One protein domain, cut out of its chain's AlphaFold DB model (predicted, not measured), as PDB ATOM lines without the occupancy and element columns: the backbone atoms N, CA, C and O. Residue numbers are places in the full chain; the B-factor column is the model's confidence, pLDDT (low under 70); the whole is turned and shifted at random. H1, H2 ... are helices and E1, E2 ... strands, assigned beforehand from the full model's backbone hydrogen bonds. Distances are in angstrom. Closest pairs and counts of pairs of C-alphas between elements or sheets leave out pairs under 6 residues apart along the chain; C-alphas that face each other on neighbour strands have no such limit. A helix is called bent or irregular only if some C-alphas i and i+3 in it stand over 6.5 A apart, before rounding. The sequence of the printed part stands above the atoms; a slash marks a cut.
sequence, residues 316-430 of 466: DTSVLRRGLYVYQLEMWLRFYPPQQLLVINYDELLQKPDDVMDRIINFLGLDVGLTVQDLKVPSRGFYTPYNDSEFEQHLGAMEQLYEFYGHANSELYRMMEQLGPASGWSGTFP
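What this domain is: This is residues 316 to 430 of the 466 residues of the protein "Sulfotransferase" of Chlamydomonas eustigma (UniProt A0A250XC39). The model is a loose, open ring: the long helix H6, with H2 side by side along part of it, makes one side, the short strand E1 and the corner of H3 and H4 make the next, and the long stretch 365 to 387 runs round the remaining side to H5, which leads into H6. H1 stands off beyond the beginning of H2, and residues 424 to 430 fold back from the end of H6. The printed part has 115 residues with six named helices and one named strand, in the order H1, H2, E1, H3, H4, H5, H6, and its class is mostly helix. The whole is loose, with a radius of gyration of the C-alphas of 17.1 A and spans of 48 by 38 by 26 A.

How they stand to each other: H6, residues 395 to 423, is the longest helix; it has a kink of 57 degrees near residue 417 and is irregular, with C-alphas 418 and 421 9.0 A apart. With residues 408 to 415 alone it touches H2, residues 325 to 333, at a shallow tilt of 28 degrees, the same way; their closest C-alphas, of Val 326 and Leu 412, are 4.6 A apart. The closest C-alphas of H6 and E1, residues 341 to 343, are those of Ser 423 and Leu 342, 5.4 A apart. E1 pairs with no named strand. Its closest C-alpha pair with H4, residues 353 to 364, is Leu 342 and Phe 363, 7.3 A apart. H4 and H3, residues 346 to 351, touch only at the corner by their link, and only just, with 3 pairs of C-alphas within 8 A; the closest are those of Leu 349 and Val 356, 5.7 A apart. They stand at a steep tilt of 52 degrees, opposite ways. H1, residues 317 to 322, and H2 meet only through their link, as do H5, residues 388 to 392, and H6. H3 and H4 are each apart from H6. Every O i to N i+4 pair is within hydrogen-bond range in H1, H2, H3, H4 and H5, and 20 of 25 are in H6.

Where its parts are: H1 begins at C-alpha 317, (-18.853, -8.970, -46.976). H2 is 12.2 A long, H4 16.3 A and H6 32.2 A from first to last C-alpha. H6 runs from C-alpha 395 at (-33.635, -13.813, -59.274) to C-alpha 423 at (-31.614, -28.718, -30.774).

The domain as a whole: The two C-alphas farthest apart, of Gly 369 and Gly 396, are 48.4 A apart. The printed part has no cut. The link from H4 to H5, 23 residues, is long. Residues 383 to 400 stand free. The mean pLDDT of the printed part is 84.8, with residue 316 and residues 371 to 386 under 70.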
ATOM      1  N   ASP A 316     -20.149  -4.966 -48.592       69.44
ATOM      2  CA  ASP A 316     -19.810  -5.278 -47.218       69.44
ATOM      3  C   ASP A 316     -20.005  -6.783 -47.007       69.44
ATOM      4  O   ASP A 316     -21.103  -7.281 -46.737       69.44
ATOM      5  N   THR A 317     -18.903  -7.521 -47.149       77.69
ATOM      6  CA  THR A 317     -18.853  -8.970 -46.976       77.69
ATOM      7  C   THR A 317     -19.266  -9.354 -45.561       77.69
ATOM      8  O   THR A 317     -19.561 -10.523 -45.320       77.69
ATOM      9  N   SER A 318     -19.358  -8.397 -44.623       79.31
ATOM     10  CA  SER A 318     -19.907  -8.636 -43.292       79.31
ATOM     11  C   SER A 318     -21.345  -9.144 -43.338       79.31
ATOM     12  O   SER A 318     -21.698  -9.972 -42.501       79.31
ATOM     13  N   VAL A 319     -22.157  -8.721 -44.315       85.81
ATOM     14  CA  VAL A 319     -23.532  -9.219 -44.459       85.81
ATOM     15  C   VAL A 319     -23.519 -10.685 -44.881       85.81
ATOM     16  O   VAL A 319     -24.200 -11.499 -44.261       85.81
ATOM     17  N   LEU A 320     -22.690 -11.045 -45.868       88.31
ATOM     18  CA  LEU A 320     -22.587 -12.430 -46.336       88.31
ATOM     19  C   LEU A 320     -22.005 -13.359 -45.263       88.31
ATOM     20  O   LEU A 320     -22.496 -14.456 -45.012       88.31
ATOM     21  N   ARG A 321     -20.982 -12.892 -44.548       86.44
ATOM     22  CA  ARG A 321     -20.329 -13.667 -43.486       86.44
ATOM     23  C   ARG A 321     -21.273 -13.988 -42.327       86.44
ATOM     24  O   ARG A 321     -21.185 -15.079 -41.772       86.44
ATOM     25  N   ARG A 322     -22.198 -13.085 -41.983       89.12
ATOM     26  CA  ARG A 322     -23.208 -13.335 -40.937       89.12
ATOM     27  C   ARG A 322     -24.203 -14.435 -41.314       89.12
ATOM     28  O   ARG A 322     -24.759 -15.041 -40.407       89.12
ATOM     29  N   GLY A 323     -24.383 -14.725 -42.603       92.44
ATOM     30  CA  GLY A 323     -25.214 -15.836 -43.075       92.44
ATOM     31  C   GLY A 323     -24.563 -17.217 -42.937       92.44
ATOM     32  O   GLY A 323     -25.235 -18.229 -43.101       92.44
ATOM     33  N   LEU A 324     -23.266 -17.297 -42.617       93.00
ATOM     34  CA  LEU A 324     -22.550 -18.567 -42.476       93.00
ATOM     35  C   LEU A 324     -22.723 -19.151 -41.064       93.00
ATOM     36  O   LEU A 324     -21.807 -19.126 -40.236       93.00
ATOM     37  N   TYR A 325     -23.926 -19.633 -40.762       95.44
ATOM     38  CA  TYR A 325     -24.305 -20.025 -39.400       95.44
ATOM     39  C   TYR A 325     -23.597 -21.269 -38.871       95.44
ATOM     40  O   TYR A 325     -23.349 -21.337 -37.670       95.44
ATOM     41  N   VAL A 326     -23.220 -22.216 -39.737       95.44
ATOM     42  CA  VAL A 326     -22.524 -23.441 -39.310       95.44
ATOM     43  C   VAL A 326     -21.249 -23.116 -38.532       95.44
ATOM     44  O   VAL A 326     -21.095 -23.550 -37.397       95.44
ATOM     45  N   TYR A 327     -20.395 -22.240 -39.064       93.25
ATOM     46  CA  TYR A 327     -19.130 -21.875 -38.421       93.25
ATOM     47  C   TYR A 327     -19.335 -21.058 -37.142       93.25
ATOM     48  O   TYR A 327     -18.553 -21.155 -36.194       93.25
ATOM     49  N   GLN A 328     -20.392 -20.242 -37.102       93.75
ATOM     50  CA  GLN A 328     -20.762 -19.518 -35.888       93.75
ATOM     51  C   GLN A 328     -21.176 -20.506 -34.798       93.75
ATOM     52  O   GLN A 328     -20.719 -20.399 -33.661       93.75
ATOM     53  N   LEU A 329     -21.990 -21.500 -35.143       94.50
ATOM     54  CA  LEU A 329     -22.467 -22.497 -34.202       94.50
ATOM     55  C   LEU A 329     -21.356 -23.435 -33.715       94.50
ATOM     56  O   LEU A 329     -21.286 -23.696 -32.516       94.50
ATOM     57  N   GLU A 330     -20.443 -23.873 -34.590       94.25
ATOM     58  CA  GLU A 330     -19.251 -24.639 -34.186       94.25
ATOM     59  C   GLU A 330     -18.473 -23.926 -33.089       94.25
ATOM     60  O   GLU A 330     -17.972 -24.552 -32.157       94.25
ATOM     61  N   MET A 331     -18.371 -22.601 -33.186       92.06
ATOM     62  CA  MET A 331     -17.689 -21.807 -32.181       92.06
ATOM     63  C   MET A 331     -18.430 -21.825 -30.849       92.06
ATOM     64  O   MET A 331     -17.796 -22.057 -29.821       92.06
ATOM     65  N   TRP A 332     -19.749 -21.619 -30.851       94.50
ATOM     66  CA  TRP A 332     -20.556 -21.689 -29.631       94.50
ATOM     67  C   TRP A 332     -20.460 -23.065 -28.969       94.50
ATOM     68  O   TRP A 332     -20.249 -23.143 -27.759       94.50
ATOM     69  N   LEU A 333     -20.482 -24.137 -29.761       93.81
ATOM     70  CA  LEU A 333     -20.379 -25.518 -29.282       93.81
ATOM     71  C   LEU A 333     -19.031 -25.854 -28.619       93.81
ATOM     72  O   LEU A 333     -18.951 -26.799 -27.837       93.81
ATOM     73  N   ARG A 334     -17.970 -25.065 -28.849       93.94
ATOM     74  CA  ARG A 334     -16.696 -25.208 -28.110       93.94
ATOM     75  C   ARG A 334     -16.796 -24.748 -26.658       93.94
ATOM     76  O   ARG A 334     -15.991 -25.164 -25.823       93.94
ATOM     77  N   PHE A 335     -17.727 -23.845 -26.364       94.81
ATOM     78  CA  PHE A 335     -17.874 -23.230 -25.045       94.81
ATOM     79  C   PHE A 335     -19.105 -23.733 -24.300       94.81
ATOM     80  O   PHE A 335     -19.051 -23.844 -23.074       94.81
ATOM     81  N   TYR A 336     -20.166 -24.062 -25.034       94.81
ATOM     82  CA  TYR A 336     -21.451 -24.466 -24.494       94.81
ATOM     83  C   TYR A 336     -21.817 -25.868 -24.987       94.81
ATOM     84  O   TYR A 336     -21.742 -26.133 -26.187       94.81
ATOM     85  N   PRO A 337     -22.221 -26.782 -24.090       93.44
ATOM     86  CA  PRO A 337     -22.780 -28.059 -24.491       93.44
ATOM     87  C   PRO A 337     -24.066 -27.851 -25.316       93.44
ATOM     88  O   PRO A 337     -24.816 -26.909 -25.047       93.44
ATOM     89  N   PRO A 338     -24.374 -28.756 -26.264       92.56
ATOM     90  CA  PRO A 338     -25.572 -28.688 -27.103       92.56
ATOM     91  C   PRO A 338     -26.877 -28.419 -26.353       92.56
ATOM     92  O   PRO A 338     -27.724 -27.678 -26.825       92.56
ATOM     93  N   GLN A 339     -27.034 -28.990 -25.156       93.69
ATOM     94  CA  GLN A 339     -28.259 -28.880 -24.357       93.69
ATOM     95  C   GLN A 339     -28.493 -27.469 -23.794       93.69
ATOM     96  O   GLN A 339     -29.566 -27.202 -23.263       93.69
ATOM     97  N   GLN A 340     -27.492 -26.585 -23.868       94.25
ATOM     98  CA  GLN A 340     -27.591 -25.175 -23.486       94.25
ATOM     99  C   GLN A 340     -27.797 -24.250 -24.691       94.25
ATOM    100  O   GLN A 340     -27.747 -23.034 -24.524       94.25
ATOM    101  N   LEU A 341     -28.033 -24.802 -25.883       93.88
ATOM    102  CA  LEU A 341     -28.294 -24.041 -27.099       93.88
ATOM    103  C   LEU A 341     -29.626 -24.494 -27.701       93.88
ATOM    104  O   LEU A 341     -29.767 -25.641 -28.118       93.88
ATOM    105  N   LEU A 342     -30.584 -23.576 -27.777       94.19
ATOM    106  CA  LEU A 342     -31.821 -23.774 -28.528       94.19
ATOM    107  C   LEU A 342     -31.706 -23.072 -29.883       94.19
ATOM    108  O   LEU A 342     -31.437 -21.869 -29.925       94.19
ATOM    109  N   VAL A 343     -31.922 -23.811 -30.975       93.44
ATOM    110  CA  VAL A 343     -31.973 -23.255 -32.334       93.44
ATOM    111  C   VAL A 343     -33.429 -23.175 -32.771       93.44
ATOM    112  O   VAL A 343     -34.113 -24.187 -32.893       93.44
ATOM    113  N   ILE A 344     -33.906 -21.957 -33.012       92.69
ATOM    114  CA  ILE A 344     -35.298 -21.710 -33.397       92.69
ATOM    115  C   ILE A 344     -35.406 -21.639 -34.918       92.69
ATOM    116  O   ILE A 344     -34.685 -20.875 -35.565       92.69
ATOM    117  N   ASN A 345     -36.331 -22.411 -35.488       89.88
ATOM    118  CA  ASN A 345     -36.706 -22.281 -36.887       89.88
ATOM    119  C   ASN A 345     -37.661 -21.087 -37.051       89.88
ATOM    120  O   ASN A 345     -38.719 -21.029 -36.426       89.88
ATOM    121  N   TYR A 346     -37.280 -20.129 -37.894       87.44
ATOM    122  CA  TYR A 346     -38.074 -18.925 -38.125       87.44
ATOM    123  C   TYR A 346     -39.422 -19.217 -38.808       87.44
ATOM    124  O   TYR A 346     -40.428 -18.617 -38.444       87.44
ATOM    125  N   ASP A 347     -39.473 -20.162 -39.748       83.75
ATOM    126  CA  ASP A 347     -40.723 -20.559 -40.406       83.75
ATOM    127  C   ASP A 347     -41.681 -21.237 -39.428       83.75
ATOM    128  O   ASP A 347     -42.882 -20.971 -39.453       83.75
ATOM    129  N   GLU A 348     -41.149 -22.070 -38.531       86.56
ATOM    130  CA  GLU A 348     -41.930 -22.682 -37.456       86.56
ATOM    131  C   GLU A 348     -42.472 -21.618 -36.496       86.56
ATOM    132  O   GLU A 348     -43.648 -21.658 -36.152       86.56
ATOM    133  N   LEU A 349     -41.657 -20.623 -36.133       87.81
ATOM    134  CA  LEU A 349     -42.080 -19.509 -35.279       87.81
ATOM    135  C   LEU A 349     -43.217 -18.693 -35.909       87.81
ATOM    136  O   LEU A 349     -44.101 -18.230 -35.195       87.81
ATOM    137  N   LEU A 350     -43.213 -18.516 -37.233       81.88
ATOM    138  CA  LEU A 350     -44.294 -17.824 -37.937       81.88
ATOM    139  C   LEU A 350     -45.578 -18.656 -38.012       81.88
ATOM    140  O   LEU A 350     -46.669 -18.101 -37.904       81.88
ATOM    141  N   GLN A 351     -45.459 -19.966 -38.238       82.88
ATOM    142  CA  GLN A 351     -46.613 -20.851 -38.428       82.88
ATOM    143  C   GLN A 351     -47.247 -21.291 -37.106       82.88
ATOM    144  O   GLN A 351     -48.460 -21.468 -37.039       82.88
ATOM    145  N   LYS A 352     -46.423 -21.505 -36.079       86.75
ATOM    146  CA  LYS A 352     -46.799 -22.075 -34.782       86.75
ATOM    147  C   LYS A 352     -46.077 -21.329 -33.653       86.75
ATOM    148  O   LYS A 352     -45.237 -21.911 -32.962       86.75
ATOM    149  N   PRO A 353     -46.361 -20.026 -33.476       87.19
ATOM    150  CA  PRO A 353     -45.678 -19.217 -32.476       87.19
ATOM    151  C   PRO A 353     -45.844 -19.791 -31.067       87.19
ATOM    152  O   PRO A 353     -44.865 -19.819 -30.330       87.19
ATOM    153  N   ASP A 354     -47.027 -20.307 -30.723       87.44
ATOM    154  CA  ASP A 354     -47.308 -20.880 -29.402       87.44
ATOM    155  C   ASP A 354     -46.419 -22.102 -29.114       87.44
ATOM    156  O   ASP A 354     -45.694 -22.102 -28.123       87.44
ATOM    157  N   ASP A 355     -46.342 -23.071 -30.035       90.25
ATOM    158  CA  ASP A 355     -45.481 -24.260 -29.895       90.25
ATOM    159  C   ASP A 355     -43.994 -23.893 -29.728       90.25
ATOM    160  O   ASP A 355     -43.247 -24.527 -28.970       90.25
ATOM    161  N   VAL A 356     -43.527 -22.879 -30.465       90.75
ATOM    162  CA  VAL A 356     -42.141 -22.403 -30.371       90.75
ATOM    163  C   VAL A 356     -41.910 -21.658 -29.058       90.75
ATOM    164  O   VAL A 356     -40.866 -21.846 -28.430       90.75
ATOM    165  N   MET A 357     -42.869 -20.850 -28.609       90.69
ATOM    166  CA  MET A 357     -42.798 -20.163 -27.322       90.69
ATOM    167  C   MET A 357     -42.801 -21.151 -26.157       90.69
ATOM    168  O   MET A 357     -41.959 -21.021 -25.271       90.69
ATOM    169  N   ASP A 358     -43.633 -22.188 -26.200       90.12
ATOM    170  CA  ASP A 358     -43.632 -23.272 -25.216       90.12
ATOM    171  C   ASP A 358     -42.270 -23.970 -25.172       90.12
ATOM    172  O   ASP A 358     -41.733 -24.255 -24.099       90.12
ATOM    173  N   ARG A 359     -41.639 -24.197 -26.331       91.75
ATOM    174  CA  ARG A 359     -40.276 -24.747 -26.405       91.75
ATOM    175  C   ARG A 359     -39.252 -23.826 -25.746       91.75
ATOM    176  O   ARG A 359     -38.383 -24.316 -25.027       91.75
ATOM    177  N   ILE A 360     -39.357 -22.512 -25.956       92.19
ATOM    178  CA  ILE A 360     -38.481 -21.511 -25.328       92.19
ATOM    179  C   ILE A 360     -38.687 -21.487 -23.808       92.19
ATOM    180  O   ILE A 360     -37.706 -21.535 -23.067       92.19
ATOM    181  N   ILE A 361     -39.936 -21.453 -23.335       91.62
ATOM    182  CA  ILE A 361     -40.302 -21.463 -21.908       91.62
ATOM    183  C   ILE A 361     -39.739 -22.722 -21.236       91.62
ATOM    184  O   ILE A 361     -39.018 -22.626 -20.239       91.62
ATOM    185  N   ASN A 362     -39.967 -23.888 -21.844       91.75
ATOM    186  CA  ASN A 362     -39.455 -25.170 -21.363       91.75
ATOM    187  C   ASN A 362     -37.921 -25.222 -21.348       91.75
ATOM    188  O   ASN A 362     -37.319 -25.689 -20.379       91.75
ATOM    189  N   PHE A 363     -37.269 -24.723 -22.401       92.69
ATOM    190  CA  PHE A 363     -35.811 -24.665 -22.488       92.69
ATOM    191  C   PHE A 363     -35.205 -23.782 -21.388       92.69
ATOM    192  O   PHE A 363     -34.226 -24.169 -20.744       92.69
ATOM    193  N   LEU A 364     -35.829 -22.634 -21.116       93.56
ATOM    194  CA  LEU A 364     -35.444 -21.731 -20.031       93.56
ATOM    195  C   LEU A 364     -35.768 -22.294 -18.636       93.56
ATOM    196  O   LEU A 364     -35.272 -21.764 -17.641       93.56
ATOM    197  N   GLY A 365     -36.550 -23.375 -18.550       92.88
ATOM    198  CA  GLY A 365     -37.009 -23.953 -17.287       92.88
ATOM    199  C   GLY A 365     -37.988 -23.043 -16.545       92.88
ATOM    200  O   GLY A 365     -37.993 -23.033 -15.315       92.88
ATOM    201  N   LEU A 366     -38.754 -22.244 -17.289       91.56
ATOM    202  CA  LEU A 366     -39.837 -21.429 -16.753       91.56
ATOM    203  C   LEU A 366     -41.096 -22.288 -16.570       91.56
ATOM    204  O   LEU A 366     -41.235 -23.340 -17.195       91.56
ATOM    205  N   ASP A 367     -41.999 -21.844 -15.698       86.44
ATOM    206  CA  ASP A 367     -43.278 -22.522 -15.488       86.44
ATOM    207  C   ASP A 367     -44.151 -22.408 -16.749       86.44
ATOM    208  O   ASP A 367     -44.344 -21.316 -17.286       86.44
ATOM    209  N   VAL A 368     -44.691 -23.542 -17.198       77.62
ATOM    210  CA  VAL A 368     -45.583 -23.661 -18.367       77.62
ATOM    211  C   VAL A 368     -46.898 -22.901 -18.138       77.62
ATOM    212  O   VAL A 368     -47.605 -22.572 -19.084       77.62
ATOM    213  N   GLY A 369     -47.216 -22.565 -16.881       80.44
ATOM    214  CA  GLY A 369     -48.338 -21.692 -16.532       80.44
ATOM    215  C   GLY A 369     -48.216 -20.243 -17.030       80.44
ATOM    216  O   GLY A 369     -49.218 -19.528 -17.016       80.44
ATOM    217  N   LEU A 370     -47.035 -19.802 -17.488       75.62
ATOM    218  CA  LEU A 370     -46.856 -18.519 -18.179       75.62
ATOM    219  C   LEU A 370     -47.489 -18.597 -19.571       75.62
ATOM    220  O   LEU A 370     -46.827 -18.893 -20.564       75.62
ATOM    221  N   THR A 371     -48.796 -18.352 -19.643       67.38
ATOM    222  CA  THR A 371     -49.525 -18.404 -20.907       67.38
ATOM    223  C   THR A 371     -49.075 -17.281 -21.844       67.38
ATOM    224  O   THR A 371     -48.987 -16.109 -21.481       67.38
ATOM    225  N   VAL A 372     -48.850 -17.638 -23.111       67.06
ATOM    226  CA  VAL A 372     -48.477 -16.733 -24.216       67.06
ATOM    227  C   VAL A 372     -49.569 -15.690 -24.519       67.06
ATOM    228  O   VAL A 372     -49.356 -14.779 -25.313       67.06
ATOM    229  N   GLN A 373     -50.725 -15.754 -23.848       68.12
ATOM    230  CA  GLN A 373     -51.872 -14.860 -24.056       68.12
ATOM    231  C   GLN A 373     -51.530 -13.366 -23.888       68.12
ATOM    232  O   GLN A 373     -52.206 -12.514 -24.468       68.12
ATOM    233  N   ASP A 374     -50.443 -13.044 -23.181       63.06
ATOM    234  CA  ASP A 374     -49.945 -11.672 -23.029       63.06
ATOM    235  C   ASP A 374     -49.056 -11.195 -24.193       63.06
ATOM    236  O   ASP A 374     -48.877  -9.991 -24.405       63.06
ATOM    237  N   LEU A 375     -48.516 -12.113 -24.995       64.25
ATOM    238  CA  LEU A 375     -47.670 -11.813 -26.144       64.25
ATOM    239  C   LEU A 375     -48.539 -11.642 -27.388       64.25
ATOM    240  O   LEU A 375     -48.528 -12.453 -28.312       64.25
ATOM    241  N   LYS A 376     -49.281 -10.531 -27.451       66.12
ATOM    242  CA  LYS A 376     -49.884 -10.090 -28.715       66.12
ATOM    243  C   LYS A 376     -48.766  -9.798 -29.708       66.12
ATOM    244  O   LYS A 376     -48.201  -8.704 -29.695       66.12
ATOM    245  N   VAL A 377     -48.453 -10.767 -30.567       63.31
ATOM    246  CA  VAL A 377     -47.548 -10.567 -31.696       63.31
ATOM    247  C   VAL A 377     -48.159  -9.450 -32.544       63.31
ATOM    248  O   VAL A 377     -49.265  -9.616 -33.069       63.31
ATOM    249  N   PRO A 378     -47.522  -8.271 -32.637       61.09
ATOM    250  CA  PRO A 378     -48.100  -7.177 -33.389       61.09
ATOM    251  C   PRO A 378     -48.238  -7.618 -34.845       61.09
ATOM    252  O   PRO A 378     -47.249  -7.919 -35.504       61.09
ATOM    253  N   SER A 379     -49.464  -7.604 -35.373       57.22
ATOM    254  CA  SER A 379     -49.782  -7.974 -36.762       57.22
ATOM    255  C   SER A 379     -49.154  -7.041 -37.812       57.22
ATOM    256  O   SER A 379     -49.497  -7.100 -38.987       57.22
ATOM    257  N   ARG A 380     -48.272  -6.119 -37.408       52.00
ATOM    258  CA  ARG A 380     -47.698  -5.071 -38.252       52.00
ATOM    259  C   ARG A 380     -46.181  -5.137 -38.182       52.00
ATOM    260  O   ARG A 380     -45.592  -4.760 -37.175       52.00
ATOM    261  N   GLY A 381     -45.569  -5.571 -39.278       53.88
ATOM    262  CA  GLY A 381     -44.118  -5.517 -39.461       53.88
ATOM    263  C   GLY A 381     -43.509  -6.768 -40.077       53.88
ATOM    264  O   GLY A 381     -42.337  -6.733 -40.441       53.88
ATOM    265  N   PHE A 382     -44.279  -7.846 -40.236       56.03
ATOM    266  CA  PHE A 382     -43.801  -8.991 -40.997       56.03
ATOM    267  C   PHE A 382     -43.656  -8.576 -42.455       56.03
ATOM    268  O   PHE A 382     -44.588  -8.026 -43.038       56.03
ATOM    269  N   TYR A 383     -42.429  -8.744 -42.947       56.81
ATOM    270  CA  TYR A 383     -41.949  -8.537 -44.308       56.81
ATOM    271  C   TYR A 383     -43.076  -8.311 -45.311       56.81
ATOM    272  O   TYR A 383     -43.847  -9.225 -45.595       56.81
ATOM    273  N   THR A 384     -43.159  -7.099 -45.864       57.31
ATOM    274  CA  THR A 384     -43.969  -6.904 -47.062       57.31
ATOM    275  C   THR A 384     -43.405  -7.853 -48.114       57.31
ATOM    276  O   THR A 384     -42.209  -7.724 -48.413       57.31
ATOM    277  N   PRO A 385     -44.188  -8.819 -48.626       62.75
ATOM    278  CA  PRO A 385     -43.731  -9.627 -49.741       62.75
ATOM    279  C   PRO A 385     -43.257  -8.664 -50.829       62.75
ATOM    280  O   PRO A 385     -43.898  -7.634 -51.070       62.75
ATOM    281  N   TYR A 386     -42.084  -8.939 -51.403       67.12
ATOM    282  CA  TYR A 386     -41.619  -8.187 -52.561       67.12
ATOM    283  C   TYR A 386     -42.740  -8.189 -53.596       67.12
ATOM    284  O   TYR A 386     -43.430  -9.195 -53.757       67.12
ATOM    285  N   ASN A 387     -42.941  -7.064 -54.283       80.31
ATOM    286  CA  ASN A 387     -43.767  -7.139 -55.478       80.31
ATOM    287  C   ASN A 387     -43.074  -8.100 -56.464       80.31
ATOM    288  O   ASN A 387     -41.843  -8.128 -56.529       80.31
ATOM    289  N   ASP A 388     -43.849  -8.899 -57.202       79.38
ATOM    290  CA  ASP A 388     -43.300  -9.937 -58.090       79.38
ATOM    291  C   ASP A 388     -42.236  -9.360 -59.046       79.38
ATOM    292  O   ASP A 388     -41.210  -9.976 -59.309       79.38
ATOM    293  N   SER A 389     -42.418  -8.108 -59.479       84.94
ATOM    294  CA  SER A 389     -41.470  -7.374 -60.329       84.94
ATOM    295  C   SER A 389     -40.093  -7.147 -59.682       84.94
ATOM    296  O   SER A 389     -39.068  -7.296 -60.345       84.94
ATOM    297  N   GLU A 390     -40.034  -6.786 -58.399       82.69
ATOM    298  CA  GLU A 390     -38.784  -6.619 -57.643       82.69
ATOM    299  C   GLU A 390     -38.106  -7.961 -57.377       82.69
ATOM    300  O   GLU A 390     -36.876  -8.036 -57.373       82.69
ATOM    301  N   PHE A 391     -38.891  -9.023 -57.179       82.44
ATOM    302  CA  PHE A 391     -38.352 -10.368 -57.015       82.44
ATOM    303  C   PHE A 391     -37.667 -10.856 -58.300       82.44
ATOM    304  O   PHE A 391     -36.502 -11.257 -58.254       82.44
ATOM    305  N   GLU A 392     -38.331 -10.723 -59.452       86.06
ATOM    306  CA  GLU A 392     -37.779 -11.108 -60.760       86.06
ATOM    307  C   GLU A 392     -36.489 -10.346 -61.099       86.06
ATOM    308  O   GLU A 392     -35.525 -10.919 -61.610       86.06
ATOM    309  N   GLN A 393     -36.402  -9.064 -60.725       89.75
ATOM    310  CA  GLN A 393     -35.181  -8.261 -60.889       89.75
ATOM    311  C   GLN A 393     -33.983  -8.785 -60.082       89.75
ATOM    312  O   GLN A 393     -32.842  -8.387 -60.331       89.75
ATOM    313  N   HIS A 394     -34.216  -9.641 -59.089       87.31
ATOM    314  CA  HIS A 394     -33.191 -10.148 -58.184       87.31
ATOM    315  C   HIS A 394     -32.987 -11.660 -58.268       87.31
ATOM    316  O   HIS A 394     -32.125 -12.177 -57.554       87.31
ATOM    317  N   LEU A 395     -33.691 -12.357 -59.163       86.56
ATOM    318  CA  LEU A 395     -33.635 -13.813 -59.274       86.56
ATOM    319  C   LEU A 395     -32.205 -14.331 -59.506       86.56
ATOM    320  O   LEU A 395     -31.750 -15.228 -58.801       86.56
ATOM    321  N   GLY A 396     -31.444 -13.691 -60.401       88.81
ATOM    322  CA  GLY A 396     -30.050 -14.076 -60.662       88.81
ATOM    323  C   GLY A 396     -29.120 -13.882 -59.456       88.81
ATOM    324  O   GLY A 396     -28.255 -14.712 -59.195       88.81
ATOM    325  N   ALA A 397     -29.317 -12.819 -58.666       89.44
ATOM    326  CA  ALA A 397     -28.543 -12.608 -57.440       89.44
ATOM    327  C   ALA A 397     -28.920 -13.623 -56.350       89.44
ATOM    328  O   ALA A 397     -28.069 -14.057 -55.577       89.44
ATOM    329  N   MET A 398     -30.196 -14.003 -56.286       88.19
ATOM    330  CA  MET A 398     -30.702 -15.008 -55.358       88.19
ATOM    331  C   MET A 398     -30.148 -16.401 -55.657       88.19
ATOM    332  O   MET A 398     -29.751 -17.097 -54.727       88.19
ATOM    333  N   GLU A 399     -30.072 -16.782 -56.932       87.69
ATOM    334  CA  GLU A 399     -29.472 -18.048 -57.363       87.69
ATOM    335  C   GLU A 399     -27.987 -18.122 -56.975       87.69
ATOM    336  O   GLU A 399     -27.579 -19.073 -56.310       87.69
ATOM    337  N   GLN A 400     -27.209 -17.071 -57.260       88.56
ATOM    338  CA  GLN A 400     -25.792 -16.999 -56.875       88.56
ATOM    339  C   GLN A 400     -25.586 -17.060 -55.361       88.56
ATOM    340  O   GLN A 400     -24.685 -17.735 -54.870       88.56
ATOM    341  N   LEU A 401     -26.417 -16.354 -54.591       90.31
ATOM    342  CA  LEU A 401     -26.349 -16.409 -53.134       90.31
ATOM    343  C   LEU A 401     -26.735 -17.804 -52.613       90.31
ATOM    344  O   LEU A 401     -26.149 -18.273 -51.642       90.31
ATOM    345  N   TYR A 402     -27.702 -18.478 -53.239       89.31
ATOM    346  CA  TYR A 402     -28.101 -19.825 -52.843       89.31
ATOM    347  C   TYR A 402     -26.971 -20.826 -53.098       89.31
ATOM    348  O   TYR A 402     -26.667 -21.639 -52.227       89.31
ATOM    349  N   GLU A 403     -26.304 -20.716 -54.248       87.88
ATOM    350  CA  GLU A 403     -25.099 -21.481 -54.567       87.88
ATOM    351  C   GLU A 403     -23.969 -21.189 -53.566       87.88
ATOM    352  O   GLU A 403     -23.421 -22.118 -52.972       87.88
ATOM    353  N   PHE A 404     -23.697 -19.909 -53.285       90.38
ATOM    354  CA  PHE A 404     -22.682 -19.472 -52.320       90.38
ATOM    355  C   PHE A 404     -22.878 -20.096 -50.929       90.38
ATOM    356  O   PHE A 404     -21.921 -20.570 -50.315       90.38
ATOM    357  N   TYR A 405     -24.114 -20.129 -50.423       93.00
ATOM    358  CA  TYR A 405     -24.418 -20.728 -49.120       93.00
ATOM    359  C   TYR A 405     -24.641 -22.242 -49.165       93.00
ATOM    360  O   TYR A 405     -24.751 -22.850 -48.100       93.00
ATOM    361  N   GLY A 406     -24.708 -22.867 -50.344       89.19
ATOM    362  CA  GLY A 406     -25.125 -24.261 -50.508       89.19
ATOM    363  C   GLY A 406     -24.335 -25.230 -49.629       89.19
ATOM    364  O   GLY A 406     -24.923 -26.007 -48.877       89.19
ATOM    365  N   HIS A 407     -23.004 -25.116 -49.642       90.19
ATOM    366  CA  HIS A 407     -22.131 -25.949 -48.812       90.19
ATOM    367  C   HIS A 407     -22.267 -25.648 -47.307       90.19
ATOM    368  O   HIS A 407     -22.432 -26.556 -46.494       90.19
ATOM    369  N   ALA A 408     -22.239 -24.373 -46.910       91.69
ATOM    370  CA  ALA A 408     -22.350 -23.997 -45.499       91.69
ATOM    371  C   ALA A 408     -23.703 -24.418 -44.897       91.69
ATOM    372  O   ALA A 408     -23.770 -24.861 -43.751       91.69
ATOM    373  N   ASN A 409     -24.775 -24.323 -45.682       94.06
ATOM    374  CA  ASN A 409     -26.097 -24.768 -45.275       94.06
ATOM    375  C   ASN A 409     -26.183 -26.296 -45.216       94.06
ATOM    376  O   ASN A 409     -26.742 -26.815 -44.256       94.06
ATOM    377  N   SER A 410     -25.601 -27.044 -46.160       90.75
ATOM    378  CA  SER A 410     -25.597 -28.510 -46.058       90.75
ATOM    379  C   SER A 410     -24.905 -28.986 -44.777       90.75
ATOM    380  O   SER A 410     -25.424 -29.859 -44.081       90.75
ATOM    381  N   GLU A 411     -23.782 -28.356 -44.415       93.38
ATOM    382  CA  GLU A 411     -23.072 -28.651 -43.167       93.38
ATOM    383  C   GLU A 411     -23.865 -28.233 -41.923       93.38
ATOM    384  O   GLU A 411     -23.914 -28.986 -40.950       93.38
ATOM    385  N   LEU A 412     -24.547 -27.080 -41.957       94.38
ATOM    386  CA  LEU A 412     -25.433 -26.655 -40.871       94.38
ATOM    387  C   LEU A 412     -26.509 -27.707 -40.591       94.38
ATOM    388  O   LEU A 412     -26.727 -28.075 -39.440       94.38
ATOM    389  N   TYR A 413     -27.175 -28.210 -41.630       92.81
ATOM    390  CA  TYR A 413     -28.257 -29.180 -41.468       92.81
ATOM    391  C   TYR A 413     -27.744 -30.542 -41.011       92.81
ATOM    392  O   TYR A 413     -28.342 -31.143 -40.118       92.81
ATOM    393  N   ARG A 414     -26.599 -30.991 -41.541       93.12
ATOM    394  CA  ARG A 414     -25.904 -32.184 -41.041       93.12
ATOM    395  C   ARG A 414     -25.588 -32.048 -39.548       93.12
ATOM    396  O   ARG A 414     -25.757 -32.997 -38.789       93.12
ATOM    397  N   MET A 415     -25.146 -30.869 -39.112       94.31
ATOM    398  CA  MET A 415     -24.880 -30.588 -37.702       94.31
ATOM    399  C   MET A 415     -26.159 -30.592 -36.863       94.31
ATOM    400  O   MET A 415     -26.168 -31.208 -35.803       94.31
ATOM    401  N   MET A 416     -27.244 -29.966 -37.328       93.62
ATOM    402  CA  MET A 416     -28.540 -29.989 -36.635       93.62
ATOM    403  C   MET A 416     -29.050 -31.419 -36.427       93.62
ATOM    404  O   MET A 416     -29.480 -31.766 -35.328       93.62
ATOM    405  N   GLU A 417     -28.939 -32.270 -37.450       91.25
ATOM    406  CA  GLU A 417     -29.296 -33.688 -37.364       91.25
ATOM    407  C   GLU A 417     -28.461 -34.420 -36.301       91.25
ATOM    408  O   GLU A 417     -28.997 -35.191 -35.506       91.25
ATOM    409  N   GLN A 418     -27.160 -34.118 -36.215       92.12
ATOM    410  CA  GLN A 418     -26.258 -34.692 -35.210       92.12
ATOM    411  C   GLN A 418     -26.536 -34.210 -33.782       92.12
ATOM    412  O   GLN A 418     -26.375 -34.989 -32.840       92.12
ATOM    413  N   LEU A 419     -26.952 -32.953 -33.599       91.44
ATOM    414  CA  LEU A 419     -27.390 -32.442 -32.292       91.44
ATOM    415  C   LEU A 419     -28.715 -33.089 -31.846       91.44
ATOM    416  O   LEU A 419     -29.032 -33.101 -30.654       91.44
ATOM    417  N   GLY A 420     -29.462 -33.656 -32.795       89.50
ATOM    418  CA  GLY A 420     -30.688 -34.398 -32.560       89.50
ATOM    419  C   GLY A 420     -31.851 -33.516 -32.092       89.50
ATOM    420  O   GLY A 420     -31.781 -32.284 -32.159       89.50
ATOM    421  N   PRO A 421     -32.927 -34.134 -31.569       84.69
ATOM    422  CA  PRO A 421     -34.145 -33.428 -31.160       84.69
ATOM    423  C   PRO A 421     -33.920 -32.365 -30.078       84.69
ATOM    424  O   PRO A 421     -34.705 -31.429 -29.961       84.69
ATOM    425  N   ALA A 422     -32.837 -32.482 -29.302       81.31
ATOM    426  CA  ALA A 422     -32.477 -31.518 -28.265       81.31
ATOM    427  C   ALA A 422     -32.183 -30.115 -28.821       81.31
ATOM    428  O   ALA A 422     -32.333 -29.139 -28.095       81.31
ATOM    429  N   SER A 423     -31.803 -30.009 -30.100       81.44
ATOM    430  CA  SER A 423     -31.614 -28.718 -30.774       81.44
ATOM    431  C   SER A 423     -32.926 -27.966 -31.024       81.44
ATOM    432  O   SER A 423     -32.898 -26.759 -31.257       81.44
ATOM    433  N   GLY A 424     -34.065 -28.670 -30.987       77.38
ATOM    434  CA  GLY A 424     -35.364 -28.142 -31.392       77.38
ATOM    435  C   GLY A 424     -35.552 -28.045 -32.910       77.38
ATOM    436  O   GLY A 424     -36.549 -27.474 -33.339       77.38
ATOM    437  N   TRP A 425     -34.634 -28.578 -33.722       80.81
ATOM    438  CA  TRP A 425     -34.696 -28.493 -35.182       80.81
ATOM    439  C   TRP A 425     -35.442 -29.675 -35.825       80.81
ATOM    440  O   TRP A 425     -35.213 -30.829 -35.467       80.81
ATOM    441  N   SER A 426     -36.291 -29.399 -36.824       79.81
ATOM    442  CA  SER A 426     -37.089 -30.409 -37.550       79.81
ATOM    443  C   SER A 426     -37.061 -30.274 -39.087       79.81
ATOM    444  O   SER A 426     -37.803 -30.962 -39.787       79.81
ATOM    445  N   GLY A 427     -36.206 -29.409 -39.645       79.69
ATOM    446  CA  GLY A 427     -36.179 -29.095 -41.081       79.69
ATOM    447  C   GLY A 427     -35.163 -29.891 -41.914       79.69
ATOM    448  O   GLY A 427     -34.131 -30.335 -41.412       79.69
ATOM    449  N   THR A 428     -35.406 -29.992 -43.226       83.44
ATOM    450  CA  THR A 428     -34.452 -30.536 -44.217       83.44
ATOM    451  C   THR A 428     -34.028 -29.464 -45.217       83.44
ATOM    452  O   THR A 428     -34.868 -28.687 -45.685       83.44
ATOM    453  N   PHE A 429     -32.735 -29.418 -45.555       80.56
ATOM    454  CA  PHE A 429     -32.216 -28.434 -46.502       80.56
ATOM    455  C   PHE A 429     -32.752 -28.778 -47.896       80.56
ATOM    456  O   PHE A 429     -32.646 -29.941 -48.299       80.56
ATOM    457  N   PRO A 430     -33.349 -27.825 -48.633       83.19
ATOM    458  CA  PRO A 430     -33.697 -28.062 -50.027       83.19
ATOM    459  C   PRO A 430     -32.417 -28.384 -50.806       83.19
ATOM    460  O   PRO A 430     -31.390 -27.752 -50.577       83.19
TER     461      PRO A 430